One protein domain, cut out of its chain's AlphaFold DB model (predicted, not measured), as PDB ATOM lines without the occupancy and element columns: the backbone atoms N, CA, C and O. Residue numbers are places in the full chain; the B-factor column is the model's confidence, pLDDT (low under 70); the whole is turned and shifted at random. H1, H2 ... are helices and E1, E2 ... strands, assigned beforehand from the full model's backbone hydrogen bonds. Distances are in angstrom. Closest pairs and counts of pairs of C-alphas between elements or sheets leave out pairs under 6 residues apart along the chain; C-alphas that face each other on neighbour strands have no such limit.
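AT A GLANCE: This is residues 28 to 74 and 92 to 154 of the 171 residues of an uncharacterized protein of Stieleria maiorica (UniProt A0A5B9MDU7). A twisted slab of six antiparallel strands has helix H2 packed across one face and the shorter helix H1 on the opposite face. The 110 printed residues include two named helices and six named strands, in the order H1 E1 E2 E3 H2 E4 E5 E6; the class is mixed, helices and strands. The sheet's order is E1 E2 E6 E5 E4 E3. The whole is compact, with a radius of gyration of the C-alphas of 12.8 A, and spans 34 by 27 by 26 A.

HOW THE PARTS SIT: E1, residues 48 to 55, and E2, residues 59 to 66, form a hairpin, with N 50 and O 63 2.9 A apart. E6, residues 145 to 153, is the next neighbour of E2, with N 62 and O 149 2.9 A apart. E4, residues 121 to 129, E5, residues 132 to 140, and E6 form a meander, each strand the antiparallel neighbour of the one before; N 136 and O 125 are 2.8 A apart, as are N 148 and O 137. Edge strand E3, residues 93 to 96, pairs with E4 at N 95 and O 122, 2.9 A. H2, residues 97 to 106, runs across the strands, at 66 degrees to E6 on the local plane; its height over the sheet is 8.3 A, and the C-alphas of Leu 100 and Ala 148 are its closest to E6, 7.3 A. H1, residues 32 to 39, is on the opposite face at a height over the sheet of 7.4 A; its closest C-alphas to E4 are those of Leu 39 and Val 129, 6.3 A. In H1 and H2 every O i to N i+4 pair is within hydrogen-bond range.

IN THESE COORDINATES: E4, E5 and E6 measure 26.1 A, 25.8 A and 25.7 A, E2 22.6 A, and H2 14.3 A. E1, 20.0 A, bends by 63 degrees at residue 51. H1 begins at C-alpha 32 (141.944, 145.572, 113.192), and E6 ends at C-alpha 153 (127.134, 152.350, 106.033).

THE WHOLE: The two C-alphas farthest apart, those of Asp 112 and Gly 130, are 36.4 A apart. Residues 75 to 91 are not printed; C-alphas 74 and 92 are 14.3 A apart across the cut. The link from H2 to E4, residues 107 to 120, is long. Residues 55 to 57 and 154 have pLDDT under 70.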
ATOM      1  N   PRO A  28     132.975 148.339 122.415       72.25
ATOM      2  CA  PRO A  28     134.398 148.332 122.132       72.25
ATOM      3  C   PRO A  28     134.656 148.819 120.701       72.25
ATOM      4  O   PRO A  28     133.804 148.660 119.826       72.25
ATOM      5  N   PRO A  29     135.824 149.421 120.434       77.38
ATOM      6  CA  PRO A  29     136.175 149.796 119.076       77.38
ATOM      7  C   PRO A  29     136.264 148.547 118.180       77.38
ATOM      8  O   PRO A  29     136.610 147.463 118.665       77.38
ATOM      9  N   PRO A  30     136.019 148.694 116.865       82.19
ATOM     10  CA  PRO A  30     136.166 147.594 115.921       82.19
ATOM     11  C   PRO A  30     137.595 147.032 115.927       82.19
ATOM     12  O   PRO A  30     138.572 147.769 116.099       82.19
ATOM     13  N   THR A  31     137.725 145.722 115.705       88.81
ATOM     14  CA  THR A  31     139.034 145.057 115.638       88.81
ATOM     15  C   THR A  31     139.778 145.411 114.349       88.81
ATOM     16  O   THR A  31     139.166 145.694 113.315       88.81
ATOM     17  N   LEU A  32     141.117 145.354 114.387       91.31
ATOM     18  CA  LEU A  32     141.944 145.572 113.192       91.31
ATOM     19  C   LEU A  32     141.622 144.552 112.094       91.31
ATOM     20  O   LEU A  32     141.438 144.950 110.953       91.31
ATOM     21  N   GLU A  33     141.463 143.273 112.449       91.25
ATOM     22  CA  GLU A  33     141.122 142.214 111.487       91.25
ATOM     23  C   GLU A  33     139.796 142.494 110.767       91.25
ATOM     24  O   GLU A  33     139.679 142.283 109.559       91.25
ATOM     25  N   TRP A  34     138.791 143.004 111.489       90.44
ATOM     26  CA  TRP A  34     137.518 143.383 110.883       90.44
ATOM     27  C   TRP A  34     137.681 144.571 109.927       90.44
ATOM     28  O   TRP A  34     137.150 144.533 108.817       90.44
ATOM     29  N   LEU A  35     138.453 145.595 110.312       91.31
ATOM     30  CA  LEU A  35     138.752 146.742 109.447       91.31
ATOM     31  C   LEU A  35     139.505 146.324 108.180       91.31
ATOM     32  O   LEU A  35     139.133 146.749 107.088       91.31
ATOM     33  N   GLU A  36     140.526 145.478 108.307       92.19
ATOM     34  CA  GLU A  36     141.305 144.938 107.187       92.19
ATOM     35  C   GLU A  36     140.416 144.185 106.193       92.19
ATOM     36  O   GLU A  36     140.489 144.419 104.981       92.19
ATOM     37  N   GLN A  37     139.528 143.326 106.703       90.44
ATOM     38  CA  GLN A  37     138.567 142.583 105.889       90.44
ATOM     39  C   GLN A  37     137.575 143.514 105.188       90.44
ATOM     40  O   GLN A  37     137.380 143.401 103.976       90.44
ATOM     41  N   LEU A  38     136.974 144.452 105.927       89.69
ATOM     42  CA  LEU A  38     135.982 145.388 105.399       89.69
ATOM     43  C   LEU A  38     136.577 146.276 104.299       89.69
ATOM     44  O   LEU A  38     135.975 146.467 103.243       89.69
ATOM     45  N   LEU A  39     137.774 146.804 104.540       89.31
ATOM     46  CA  LEU A  39     138.446 147.756 103.662       89.31
ATOM     47  C   LEU A  39     139.290 147.086 102.573       89.31
ATOM     48  O   LEU A  39     139.760 147.765 101.659       89.31
ATOM     49  N   SER A  40     139.446 145.759 102.629       89.44
ATOM     50  CA  SER A  40     140.289 144.980 101.715       89.44
ATOM     51  C   SER A  40     141.740 145.489 101.676       89.44
ATOM     52  O   SER A  40     142.327 145.654 100.603       89.44
ATOM     53  N   VAL A  41     142.310 145.747 102.855       89.94
ATOM     54  CA  VAL A  41     143.691 146.220 103.064       89.94
ATOM     55  C   VAL A  41     144.395 145.361 104.115       89.94
ATOM     56  O   VAL A  41     143.737 144.668 104.880       89.94
ATOM     57  N   ALA A  42     145.727 145.407 104.154       91.69
ATOM     58  CA  ALA A  42     146.532 144.765 105.194       91.69
ATOM     59  C   ALA A  42     147.313 145.838 105.955       91.69
ATOM     60  O   ALA A  42     148.119 146.551 105.355       91.69
ATOM     61  N   PHE A  43     147.050 145.983 107.246       92.44
ATOM     62  CA  PHE A  43     147.688 146.971 108.098       92.44
ATOM     63  C   PHE A  43     149.105 146.539 108.516       92.44
ATOM     64  O   PHE A  43     149.412 145.347 108.580       92.44
ATOM     65  N   PRO A  44     150.001 147.508 108.787       90.38
ATOM     66  CA  PRO A  44     151.289 147.231 109.415       90.38
ATOM     67  C   PRO A  44     151.138 146.439 110.724       90.38
ATOM     68  O   PRO A  44     150.220 146.678 111.505       90.38
ATOM     69  N   THR A  45     152.057 145.511 110.993       90.88
ATOM     70  CA  THR A  45     151.988 144.608 112.164       90.88
ATOM     71  C   THR A  45     152.103 145.321 113.511       90.88
ATOM     72  O   THR A  45     151.787 144.751 114.547       90.88
ATOM     73  N   ASP A  46     152.608 146.549 113.503       93.19
ATOM     74  CA  ASP A  46     152.775 147.431 114.655       93.19
ATOM     75  C   ASP A  46     151.541 148.308 114.931       93.19
ATOM     76  O   ASP A  46     151.547 149.090 115.883       93.19
ATOM     77  N   CYS A  47     150.476 148.178 114.131       93.50
ATOM     78  CA  CYS A  47     149.241 148.922 114.345       93.50
ATOM     79  C   CYS A  47     148.598 148.571 115.686       93.50
ATOM     80  O   CYS A  47     148.427 147.403 116.038       93.50
ATOM     81  N   ARG A  48     148.158 149.603 116.408       94.00
ATOM     82  CA  ARG A  48     147.464 149.453 117.686       94.00
ATOM     83  C   ARG A  48     146.244 150.357 117.743       94.00
ATOM     84  O   ARG A  48     146.360 151.566 117.555       94.00
ATOM     85  N   VAL A  49     145.088 149.775 118.055       93.44
ATOM     86  CA  VAL A  49     143.872 150.535 118.367       93.44
ATOM     87  C   VAL A  49     144.032 151.151 119.752       93.44
ATOM     88  O   VAL A  49     144.280 150.436 120.720       93.44
ATOM     89  N   ILE A  50     143.910 152.473 119.838       92.69
ATOM     90  CA  ILE A  50     144.000 153.231 121.096       92.69
ATOM     91  C   ILE A  50     142.652 153.807 121.533       92.69
ATOM     92  O   ILE A  50     142.526 154.303 122.645       92.69
ATOM     93  N   GLY A  51     141.638 153.737 120.670       90.81
ATOM     94  CA  GLY A  51     140.284 154.181 120.975       90.81
ATOM     95  C   GLY A  51     139.355 154.044 119.781       90.81
ATOM     96  O   GLY A  51     139.752 153.594 118.707       90.81
ATOM     97  N   GLY A  52     138.109 154.453 119.970       87.12
ATOM     98  CA  GLY A  52     137.087 154.406 118.935       87.12
ATOM     99  C   GLY A  52     135.715 154.116 119.518       87.12
ATOM    100  O   GLY A  52     135.555 154.005 120.731       87.12
ATOM    101  N   THR A  53     134.728 154.014 118.639       84.56
ATOM    102  CA  THR A  53     133.350 153.686 118.993       84.56
ATOM    103  C   THR A  53     132.734 152.835 117.894       84.56
ATOM    104  O   THR A  53     132.872 153.130 116.705       84.56
ATOM    105  N   GLU A  54     132.016 151.786 118.275       75.00
ATOM    106  CA  GLU A  54     131.152 151.046 117.358       75.00
ATOM    107  C   GLU A  54     129.704 151.504 117.575       75.00
ATOM    108  O   GLU A  54     129.078 151.173 118.571       75.00
ATOM    109  N   SER A  55     129.139 152.326 116.688       68.19
ATOM    110  CA  SER A  55     127.719 152.672 116.800       68.19
ATOM    111  C   SER A  55     126.879 151.576 116.153       68.19
ATOM    112  O   SER A  55     127.224 151.086 115.077       68.19
ATOM    113  N   SER A  56     125.758 151.208 116.780       57.12
ATOM    114  CA  SER A  56     124.847 150.186 116.261       57.12
ATOM    115  C   SER A  56     124.470 150.482 114.797       57.12
ATOM    116  O   SER A  56     123.800 151.470 114.492       57.12
ATOM    117  N   GLU A  57     124.941 149.606 113.908       59.62
ATOM    118  CA  GLU A  57     124.533 149.369 112.512       59.62
ATOM    119  C   GLU A  57     124.850 150.431 111.440       59.62
ATOM    120  O   GLU A  57     124.704 150.140 110.249       59.62
ATOM    121  N   SER A  58     125.317 151.634 111.794       75.56
ATOM    122  CA  SER A  58     125.442 152.722 110.800       75.56
ATOM    123  C   SER A  58     126.760 153.480 110.760       75.56
ATOM    124  O   SER A  58     127.067 154.101 109.739       75.56
ATOM    125  N   SER A  59     127.562 153.427 111.824       83.94
ATOM    126  CA  SER A  59     128.879 154.053 111.804       83.94
ATOM    127  C   SER A  59     129.850 153.447 112.803       83.94
ATOM    128  O   SER A  59     129.460 152.999 113.880       83.94
ATOM    129  N   SER A  60     131.128 153.467 112.455       88.94
ATOM    130  CA  SER A  60     132.204 153.013 113.329       88.94
ATOM    131  C   SER A  60     133.371 153.982 113.235       88.94
ATOM    132  O   SER A  60     133.695 154.463 112.152       88.94
ATOM    133  N   LEU A  61     134.011 154.262 114.362       91.50
ATOM    134  CA  LEU A  61     135.236 155.044 114.451       91.50
ATOM    135  C   LEU A  61     136.315 154.177 115.092       91.50
ATOM    136  O   LEU A  61     136.087 153.578 116.139       91.50
ATOM    137  N   CYS A  62     137.506 154.159 114.505       93.69
ATOM    138  CA  CYS A  62     138.684 153.526 115.081       93.69
ATOM    139  C   CYS A  62     139.858 154.504 115.086       93.69
ATOM    140  O   CYS A  62     140.153 155.119 114.064       93.69
ATOM    141  N   LEU A  63     140.529 154.648 116.225       94.62
ATOM    142  CA  LEU A  63     141.738 155.450 116.387       94.62
ATOM    143  C   LEU A  63     142.934 154.508 116.481       94.62
ATOM    144  O   LEU A  63     143.034 153.711 117.415       94.62
ATOM    145  N   ILE A  64     143.834 154.604 115.510       95.81
ATOM    146  CA  ILE A  64     144.938 153.669 115.310       95.81
ATOM    147  C   ILE A  64     146.249 154.444 115.316       95.81
ATOM    148  O   ILE A  64     146.377 155.462 114.634       95.81
ATOM    149  N   VAL A  65     147.228 153.943 116.064       95.81
ATOM    150  CA  VAL A  65     148.623 154.391 115.977       95.81
ATOM    151  C   VAL A  65     149.460 153.360 115.236       95.81
ATOM    152  O   VAL A  65     149.225 152.159 115.375       95.81
ATOM    153  N   SER A  66     150.426 153.837 114.460       95.75
ATOM    154  CA  SER A  66     151.340 153.014 113.660       95.75
ATOM    155  C   SER A  66     152.646 153.764 113.382       95.75
ATOM    156  O   SER A  66     152.698 154.985 113.498       95.75
ATOM    157  N   ALA A  67     153.714 153.062 113.014       93.81
ATOM    158  CA  ALA A  67     154.993 153.656 112.628       93.81
ATOM    159  C   ALA A  67     154.914 154.306 111.238       93.81
ATOM    160  O   ALA A  67     155.508 155.360 111.011       93.81
ATOM    161  N   ASP A  68     154.130 153.705 110.341       91.62
ATOM    162  CA  ASP A  68     153.899 154.145 108.964       91.62
ATOM    163  C   ASP A  68     152.419 154.502 108.723       91.62
ATOM    164  O   ASP A  68     151.542 153.965 109.408       91.62
ATOM    165  N   PRO A  69     152.095 155.361 107.732       89.38
ATOM    166  CA  PRO A  69     150.709 155.663 107.379       89.38
ATOM    167  C   PRO A  69     149.941 154.395 106.984       89.38
ATOM    168  O   PRO A  69     150.417 153.612 106.156       89.38
ATOM    169  N   LEU A  70     148.710 154.238 107.479       92.25
ATOM    170  CA  LEU A  70     147.874 153.086 107.124       92.25
ATOM    171  C   LEU A  70     147.591 153.056 105.618       92.25
ATOM    172  O   LEU A  70     147.304 154.109 105.042       92.25
ATOM    173  N   PRO A  71     147.612 151.893 104.949       90.94
ATOM    174  CA  PRO A  71     147.265 151.811 103.536       90.94
ATOM    175  C   PRO A  71     145.841 152.311 103.293       90.94
ATOM    176  O   PRO A  71     144.919 152.024 104.057       90.94
ATOM    177  N   LEU A  72     145.671 153.054 102.200       89.56
ATOM    178  CA  LEU A  72     144.349 153.478 101.762       89.56
ATOM    179  C   LEU A  72     143.662 152.338 101.003       89.56
ATOM    180  O   LEU A  72     144.323 151.660 100.205       89.56
ATOM    181  N   PRO A  73     142.348 152.155 101.193       87.50
ATOM    182  CA  PRO A  73     141.575 151.219 100.395       87.50
ATOM    183  C   PRO A  73     141.640 151.571  98.901       87.50
ATOM    184  O   PRO A  73     141.750 152.749  98.543       87.50
ATOM    185  N   PRO A  74     141.559 150.576  98.003       78.12
ATOM    186  CA  PRO A  74     141.507 150.832  96.572       78.12
ATOM    187  C   PRO A  74     140.207 151.568  96.215       78.12
ATOM    188  O   PRO A  74     139.126 150.985  96.260       78.12
ATOM    189  N   GLY A  92     146.068 163.860 100.362       84.56
ATOM    190  CA  GLY A  92     144.784 164.015 101.045       84.56
ATOM    191  C   GLY A  92     144.315 165.465 101.069       84.56
ATOM    192  O   GLY A  92     145.075 166.398 100.799       84.56
ATOM    193  N   THR A  93     143.049 165.659 101.423       90.06
ATOM    194  CA  THR A  93     142.505 166.993 101.703       90.06
ATOM    195  C   THR A  93     143.107 167.487 103.018       90.06
ATOM    196  O   THR A  93     143.036 166.748 104.001       90.06
ATOM    197  N   PRO A  94     143.693 168.697 103.087       90.69
ATOM    198  CA  PRO A  94     144.232 169.220 104.336       90.69
ATOM    199  C   PRO A  94     143.189 169.181 105.454       90.69
ATOM    200  O   PRO A  94     142.063 169.648 105.276       90.69
ATOM    201  N   PHE A  95     143.573 168.632 106.601       89.81
ATOM    202  CA  PHE A  95     142.692 168.432 107.742       89.81
ATOM    203  C   PHE A  95     143.309 169.059 109.003       89.81
ATOM    204  O   PHE A  95     144.502 168.863 109.251       89.81
ATOM    205  N   PRO A  96     142.552 169.838 109.797       89.56
ATOM    206  CA  PRO A  96     143.093 170.460 110.999       89.56
ATOM    207  C   PRO A  96     143.364 169.407 112.075       89.56
ATOM    208  O   PRO A  96     142.471 168.657 112.468       89.56
ATOM    209  N   VAL A  97     144.585 169.385 112.606       90.25
ATOM    210  CA  VAL A  97     145.008 168.393 113.608       90.25
ATOM    211  C   VAL A  97     144.226 168.520 114.919       90.25
ATOM    212  O   VAL A  97     143.954 167.519 115.574       90.25
ATOM    213  N   SER A  98     143.728 169.717 115.240       90.94
ATOM    214  CA  SER A  98     142.826 169.934 116.379       90.94
ATOM    215  C   SER A  98     141.560 169.077 116.323       90.94
ATOM    216  O   SER A  98     141.042 168.673 117.361       90.94
ATOM    217  N   ALA A  99     141.064 168.745 115.128       90.06
ATOM    218  CA  ALA A  99     139.914 167.865 115.000       90.06
ATOM    219  C   ALA A  99     140.269 166.394 115.293       90.06
ATOM    220  O   ALA A  99     139.427 165.686 115.836       90.06
ATOM    221  N   LEU A 100     141.508 165.949 115.039       91.12
ATOM    222  CA  LEU A 100     142.001 164.644 115.513       91.12
ATOM    223  C   LEU A 100     142.157 164.627 117.038       91.12
ATOM    224  O   LEU A 100     141.747 163.664 117.681       91.12
ATOM    225  N   SER A 101     142.672 165.707 117.633       90.12
ATOM    226  CA  SER A 101     142.748 165.843 119.095       90.12
ATOM    227  C   SER A 101     141.365 165.781 119.751       90.12
ATOM    228  O   SER A 101     141.195 165.136 120.782       90.12
ATOM    229  N   ASN A 102     140.354 166.393 119.126       91.00
ATOM    230  CA  ASN A 102     138.974 166.311 119.599       91.00
ATOM    231  C   ASN A 102     138.408 164.889 119.501       91.00
ATOM    232  O   ASN A 102     137.673 164.483 120.395       91.00
ATOM    233  N   LEU A 103     138.751 164.128 118.453       90.69
ATOM    234  CA  LEU A 103     138.340 162.724 118.329       90.69
ATOM    235  C   LEU A 103     138.971 161.854 119.424       90.69
ATOM    236  O   LEU A 103     138.256 161.097 120.068       90.69
ATOM    237  N   LEU A 104     140.270 162.018 119.696       91.56
ATOM    238  CA  LEU A 104     140.952 161.344 120.811       91.56
ATOM    239  C   LEU A 104     140.250 161.615 122.150       91.56
ATOM    240  O   LEU A 104     139.969 160.684 122.903       91.56
ATOM    241  N   ALA A 105     139.922 162.883 122.419       88.75
ATOM    242  CA  ALA A 105     139.216 163.277 123.633       88.75
ATOM    243  C   ALA A 105     137.789 162.700 123.694       88.75
ATOM    244  O   ALA A 105     137.361 162.221 124.742       88.75
ATOM    245  N   ALA A 106     137.057 162.715 122.575       87.94
ATOM    246  CA  ALA A 106     135.689 162.205 122.495       87.94
ATOM    247  C   ALA A 106     135.608 160.676 122.631       87.94
ATOM    248  O   ALA A 106     134.626 160.167 123.161       87.94
ATOM    249  N   SER A 107     136.634 159.947 122.186       85.75
ATOM    250  CA  SER A 107     136.724 158.489 122.313       85.75
ATOM    251  C   SER A 107     137.205 158.013 123.688       85.75
ATOM    252  O   SER A 107     137.392 156.814 123.868       85.75
ATOM    253  N   GLY A 108     137.424 158.919 124.651       83.25
ATOM    254  CA  GLY A 108     137.831 158.551 126.009       83.25
ATOM    255  C   GLY A 108     139.202 157.875 126.082       83.25
ATOM    256  O   GLY A 108     139.437 157.076 126.985       83.25
ATOM    257  N   VAL A 109     140.097 158.165 125.130       87.06
ATOM    258  CA  VAL A 109     141.454 157.603 125.114       87.06
ATOM    259  C   VAL A 109     142.196 158.029 126.377       87.06
ATOM    260  O   VAL A 109     142.163 159.203 126.757       87.06
ATOM    261  N   SER A 110     142.874 157.075 127.024       86.25
ATOM    262  CA  SER A 110     143.705 157.358 128.195       86.25
ATOM    263  C   SER A 110     144.720 158.458 127.865       86.25
ATOM    264  O   SER A 110     145.390 158.351 126.836       86.25
ATOM    265  N   PRO A 111     144.900 159.486 128.714       86.12
ATOM    266  CA  PRO A 111     145.893 160.535 128.482       86.12
ATOM    267  C   PRO A 111     147.314 160.003 128.254       86.12
ATOM    268  O   PRO A 111     148.079 160.622 127.519       86.12
ATOM    269  N   ASP A 112     147.646 158.851 128.846       88.00
ATOM    270  CA  ASP A 112     148.949 158.193 128.698       88.00
ATOM    271  C   ASP A 112     149.140 157.538 127.315       88.00
ATOM    272  O   ASP A 112     150.272 157.319 126.885       88.00
ATOM    273  N   ASP A 113     148.046 157.257 126.600       87.44
ATOM    274  CA  ASP A 113     148.042 156.657 125.262       87.44
ATOM    275  C   ASP A 113     147.836 157.684 124.137       87.44
ATOM    276  O   ASP A 113     147.865 157.321 122.958       87.44
ATOM    277  N   VAL A 114     147.640 158.966 124.471       91.31
ATOM    278  CA  VAL A 114     147.469 160.036 123.480       91.31
ATOM    279  C   VAL A 114     148.822 160.371 122.837       91.31
ATOM    280  O   VAL A 114     149.711 160.903 123.510       91.31
ATOM    281  N   PRO A 115     149.004 160.123 121.526       92.06
ATOM    282  CA  PRO A 115     150.257 160.441 120.864       92.06
ATOM    283  C   PRO A 115     150.424 161.955 120.704       92.06
ATOM    284  O   PRO A 115     149.468 162.694 120.455       92.06
ATOM    285  N   ARG A 116     151.671 162.421 120.790       92.50
ATOM    286  CA  ARG A 116     152.021 163.817 120.511       92.50
ATOM    287  C   ARG A 116     152.088 164.046 119.009       92.50
ATOM    288  O   ARG A 116     152.858 163.380 118.322       92.50
ATOM    289  N   LEU A 117     151.275 164.970 118.517       91.56
ATOM    290  CA  LEU A 117     151.173 165.313 117.099       91.56
ATOM    291  C   LEU A 117     152.339 166.240 116.735       91.56
ATOM    292  O   LEU A 117     152.605 167.198 117.459       91.56
ATOM    293  N   SER A 118     153.060 165.921 115.660       88.62
ATOM    294  CA  SER A 118     154.300 166.619 115.275       88.62
ATOM    295  C   SER A 118     154.076 167.777 114.303       88.62
ATOM    296  O   SER A 118     154.928 168.657 114.200       88.62
ATOM    297  N   ASP A 119     152.917 167.801 113.643       80.81
ATOM    298  CA  ASP A 119     152.516 168.820 112.679       80.81
ATOM    299  C   ASP A 119     151.179 169.463 113.069       80.81
ATOM    300  O   ASP A 119     150.310 168.834 113.671       80.81
ATOM    301  N   ASP A 120     150.966 170.703 112.622       79.75
ATOM    302  CA  ASP A 120     149.679 171.403 112.762       79.75
ATOM    303  C   ASP A 120     148.654 170.995 111.684       79.75
ATOM    304  O   ASP A 120     147.483 171.394 111.728       79.75
ATOM    305  N   ARG A 121     149.084 170.231 110.669       82.44
ATOM    306  CA  ARG A 121     148.266 169.849 109.510       82.44
ATOM    307  C   ARG A 121     148.308 168.346 109.273       82.44
ATOM    308  O   ARG A 121     149.371 167.777 109.072       82.44
ATOM    309  N   GLY A 122     147.126 167.744 109.226       90.69
ATOM    310  CA  GLY A 122     146.915 166.369 108.810       90.69
ATOM    311  C   GLY A 122     146.356 166.284 107.394       90.69
ATOM    312  O   GLY A 122     146.185 167.288 106.690       90.69
ATOM    313  N   ALA A 123     146.018 165.068 106.997       92.88
ATOM    314  CA  ALA A 123     145.374 164.749 105.736       92.88
ATOM    315  C   ALA A 123     144.068 163.988 105.984       92.88
ATOM    316  O   ALA A 123     143.947 163.219 106.933       92.88
ATOM    317  N   SER A 124     143.084 164.218 105.120       93.62
ATOM    318  CA  SER A 124     141.838 163.466 105.073       93.62
ATOM    319  C   SER A 124     141.669 162.797 103.713       93.62
ATOM    320  O   SER A 124     141.835 163.433 102.665       93.62
ATOM    321  N   HIS A 125     141.328 161.515 103.734       92.75
ATOM    322  CA  HIS A 125     141.045 160.697 102.566       92.75
ATOM    323  C   HIS A 125     139.654 160.105 102.704       92.75
ATOM    324  O   HIS A 125     139.373 159.394 103.663       92.75
ATOM    325  N   VAL A 126     138.796 160.380 101.730       91.38
ATOM    326  CA  VAL A 126     137.432 159.859 101.684       91.38
ATOM    327  C   VAL A 126     137.317 158.948 100.476       91.38
ATOM    328  O   VAL A 126     137.834 159.275  99.409       91.38
ATOM    329  N   GLY A 127     136.635 157.822 100.637       89.69
ATOM    330  CA  GLY A 127     136.351 156.911  99.539       89.69
ATOM    331  C   GLY A 127     135.263 155.913  99.900       89.69
ATOM    332  O   GLY A 127     134.590 156.048 100.924       89.69
ATOM    333  N   GLN A 128     135.085 154.914  99.041       88.94
ATOM    334  CA  GLN A 128     134.036 153.915  99.192       88.94
ATOM    335  C   GLN A 128     134.559 152.502  98.910       88.94
ATOM    336  O   GLN A 128     135.313 152.280  97.961       88.94
ATOM    337  N   VAL A 129     134.129 151.537  99.726       85.31
ATOM    338  CA  VAL A 129     134.354 150.099  99.526       85.31
ATOM    339  C   VAL A 129     133.021 149.372  99.681       85.31
ATOM    340  O   VAL A 129     132.464 149.281 100.772       85.31
ATOM    341  N   GLY A 130     132.487 148.851  98.574       86.12
ATOM    342  CA  GLY A 130     131.157 148.235  98.573       86.12
ATOM    343  C   GLY A 130     130.083 149.236  99.008       86.12
ATOM    344  O   GLY A 130     129.985 150.320  98.435       86.12
ATOM    345  N   ASP A 131     129.315 148.879 100.036       86.19
ATOM    346  CA  ASP A 131     128.250 149.719 100.604       86.19
ATOM    347  C   ASP A 131     128.744 150.663 101.721       86.19
ATOM    348  O   ASP A 131     127.938 151.320 102.377       86.19
ATOM    349  N   TRP A 132     130.058 150.743 101.956       87.31
ATOM    350  CA  TRP A 132     130.647 151.524 103.045       87.31
ATOM    351  C   TRP A 132     131.423 152.723 102.523       87.31
ATOM    352  O   TRP A 132     132.325 152.577 101.697       87.31
ATOM    353  N   GLN A 133     131.115 153.904 103.052       91.00
ATOM    354  CA  GLN A 133     131.971 155.074 102.914       91.00
ATOM    355  C   GLN A 133     133.005 155.061 104.038       91.00
ATOM    356  O   GLN A 133     132.653 154.870 105.202       91.00
ATOM    357  N   PHE A 134     134.268 155.297 103.697       91.75
ATOM    358  CA  PHE A 134     135.335 155.472 104.671       91.75
ATOM    359  C   PHE A 134     135.864 156.903 104.641       91.75
ATOM    360  O   PHE A 134     135.931 157.536 103.587       91.75
ATOM    361  N   THR A 135     136.289 157.387 105.802       93.31
ATOM    362  CA  THR A 135     137.065 158.613 105.959       93.31
ATOM    363  C   THR A 135     138.271 158.315 106.842       93.31
ATOM    364  O   THR A 135     138.126 158.002 108.018       93.31
ATOM    365  N   TYR A 136     139.468 158.408 106.273       94.44
ATOM    366  CA  TYR A 136     140.728 158.357 107.008       94.44
ATOM    367  C   TYR A 136     141.145 159.785 107.311       94.44
ATOM    368  O   TYR A 136     141.330 160.568 106.384       94.44
ATOM    369  N   ARG A 137     141.325 160.128 108.582       94.75
ATOM    370  CA  ARG A 137     141.954 161.383 109.005       94.75
ATOM    371  C   ARG A 137     143.251 161.027 109.688       94.75
ATOM    372  O   ARG A 137     143.238 160.274 110.653       94.75
ATOM    373  N   GLU A 138     144.357 161.558 109.209       94.31
ATOM    374  CA  GLU A 138     145.667 161.162 109.698       94.31
ATOM    375  C   GLU A 138     146.595 162.347 109.895       94.31
ATOM    376  O   GLU A 138     146.489 163.370 109.216       94.31
ATOM    377  N   ALA A 139     147.511 162.198 110.840       94.69
ATOM    378  CA  ALA A 139     148.567 163.155 111.104       94.69
ATOM    379  C   ALA A 139     149.811 162.420 111.603       94.69
ATOM    380  O   ALA A 139     149.710 161.374 112.254       94.69
ATOM    381  N   ALA A 140     150.977 162.989 111.309       94.00
ATOM    382  CA  ALA A 140     152.225 162.519 111.878       94.00
ATOM    383  C   ALA A 140     152.260 162.800 113.390       94.00
ATOM    384  O   ALA A 140     151.701 163.780 113.898       94.00
ATOM    385  N   THR A 141     152.928 161.913 114.112       94.38
ATOM    386  CA  THR A 141     153.219 162.029 115.539       94.38
ATOM    387  C   THR A 141     154.734 162.088 115.736       94.38
ATOM    388  O   THR A 141     155.507 161.920 114.791       94.38
ATOM    389  N   GLU A 142     155.194 162.322 116.964       93.69
ATOM    390  CA  GLU A 142     156.627 162.250 117.297       93.69
ATOM    391  C   GLU A 142     157.229 160.847 117.069       93.69
ATOM    392  O   GLU A 142     158.441 160.720 116.901       93.69
ATOM    393  N   SER A 143     156.402 159.797 117.066       90.81
ATOM    394  CA  SER A 143     156.828 158.392 117.010       90.81
ATOM    395  C   SER A 143     156.264 157.601 115.824       90.81
ATOM    396  O   SER A 143     156.491 156.395 115.748       90.81
ATOM    397  N   GLY A 144     155.538 158.247 114.909       94.06
ATOM    398  CA  GLY A 144     154.877 157.584 113.787       94.06
ATOM    399  C   GLY A 144     153.670 158.366 113.276       94.06
ATOM    400  O   GLY A 144     153.787 159.530 112.897       94.06
ATOM    401  N   TRP A 145     152.509 157.716 113.258       95.06
ATOM    402  CA  TRP A 145     151.257 158.217 112.700       95.06
ATOM    403  C   TRP A 145     150.083 157.934 113.630       95.06
ATOM    404  O   TRP A 145     150.019 156.901 114.295       95.06
ATOM    405  N   LEU A 146     149.124 158.856 113.633       95.94
ATOM    406  CA  LEU A 146     147.786 158.659 114.172       95.94
ATOM    407  C   LEU A 146     146.807 158.672 113.004       95.94
ATOM    408  O   LEU A 146     146.791 159.634 112.238       95.94
ATOM    409  N   THR A 147     145.964 157.649 112.910       96.06
ATOM    410  CA  THR A 147     144.896 157.557 111.912       96.06
ATOM    411  C   THR A 147     143.555 157.314 112.595       96.06
ATOM    412  O   THR A 147     143.384 156.334 113.313       96.06
ATOM    413  N   ALA A 148     142.590 158.192 112.344       95.56
ATOM    414  CA  ALA A 148     141.184 157.963 112.631       95.56
ATOM    415  C   ALA A 148     140.502 157.401 111.380       95.56
ATOM    416  O   ALA A 148     140.475 158.061 110.340       95.56
ATOM    417  N   VAL A 149     139.962 156.192 111.487       94.94
ATOM    418  CA  VAL A 149     139.187 155.525 110.441       94.94
ATOM    419  C   VAL A 149     137.716 155.604 110.821       94.94
ATOM    420  O   VAL A 149     137.269 154.930 111.745       94.94
ATOM    421  N   GLU A 150     136.975 156.449 110.115       93.44
ATOM    422  CA  GLU A 150     135.522 156.566 110.214       93.44
ATOM    423  C   GLU A 150     134.878 155.759 109.086       93.44
ATOM    424  O   GLU A 150     135.258 155.886 107.921       93.44
ATOM    425  N   LEU A 151     133.898 154.937 109.429       91.44
ATOM    426  CA  LEU A 151     133.120 154.122 108.512       91.44
ATOM    427  C   LEU A 151     131.658 154.490 108.659       91.44
ATOM    428  O   LEU A 151     131.152 154.588 109.773       91.44
ATOM    429  N   HIS A 152     130.978 154.643 107.534       90.19
ATOM    430  CA  HIS A 152     129.546 154.878 107.484       90.19
ATOM    431  C   HIS A 152     128.935 153.874 106.523       90.19
ATOM    432  O   HIS A 152     129.372 153.779 105.371       90.19
ATOM    433  N   SER A 153     127.929 153.125 106.978       85.94
ATOM    434  CA  SER A 153     127.134 152.350 106.033       85.94
ATOM    435  C   SER A 153     126.358 153.355 105.195       85.94
ATOM    436  O   SER A 153     125.675 154.246 105.710       85.94
ATOM    437  N   HIS A 154     126.516 153.282 103.878       65.56
ATOM    438  CA  HIS A 154     125.675 154.078 103.012       65.56
ATOM    439  C   HIS A 154     124.249 153.567 103.236       65.56
ATOM    440  O   HIS A 154     124.027 152.356 103.118       65.56
TER     441      HIS A 154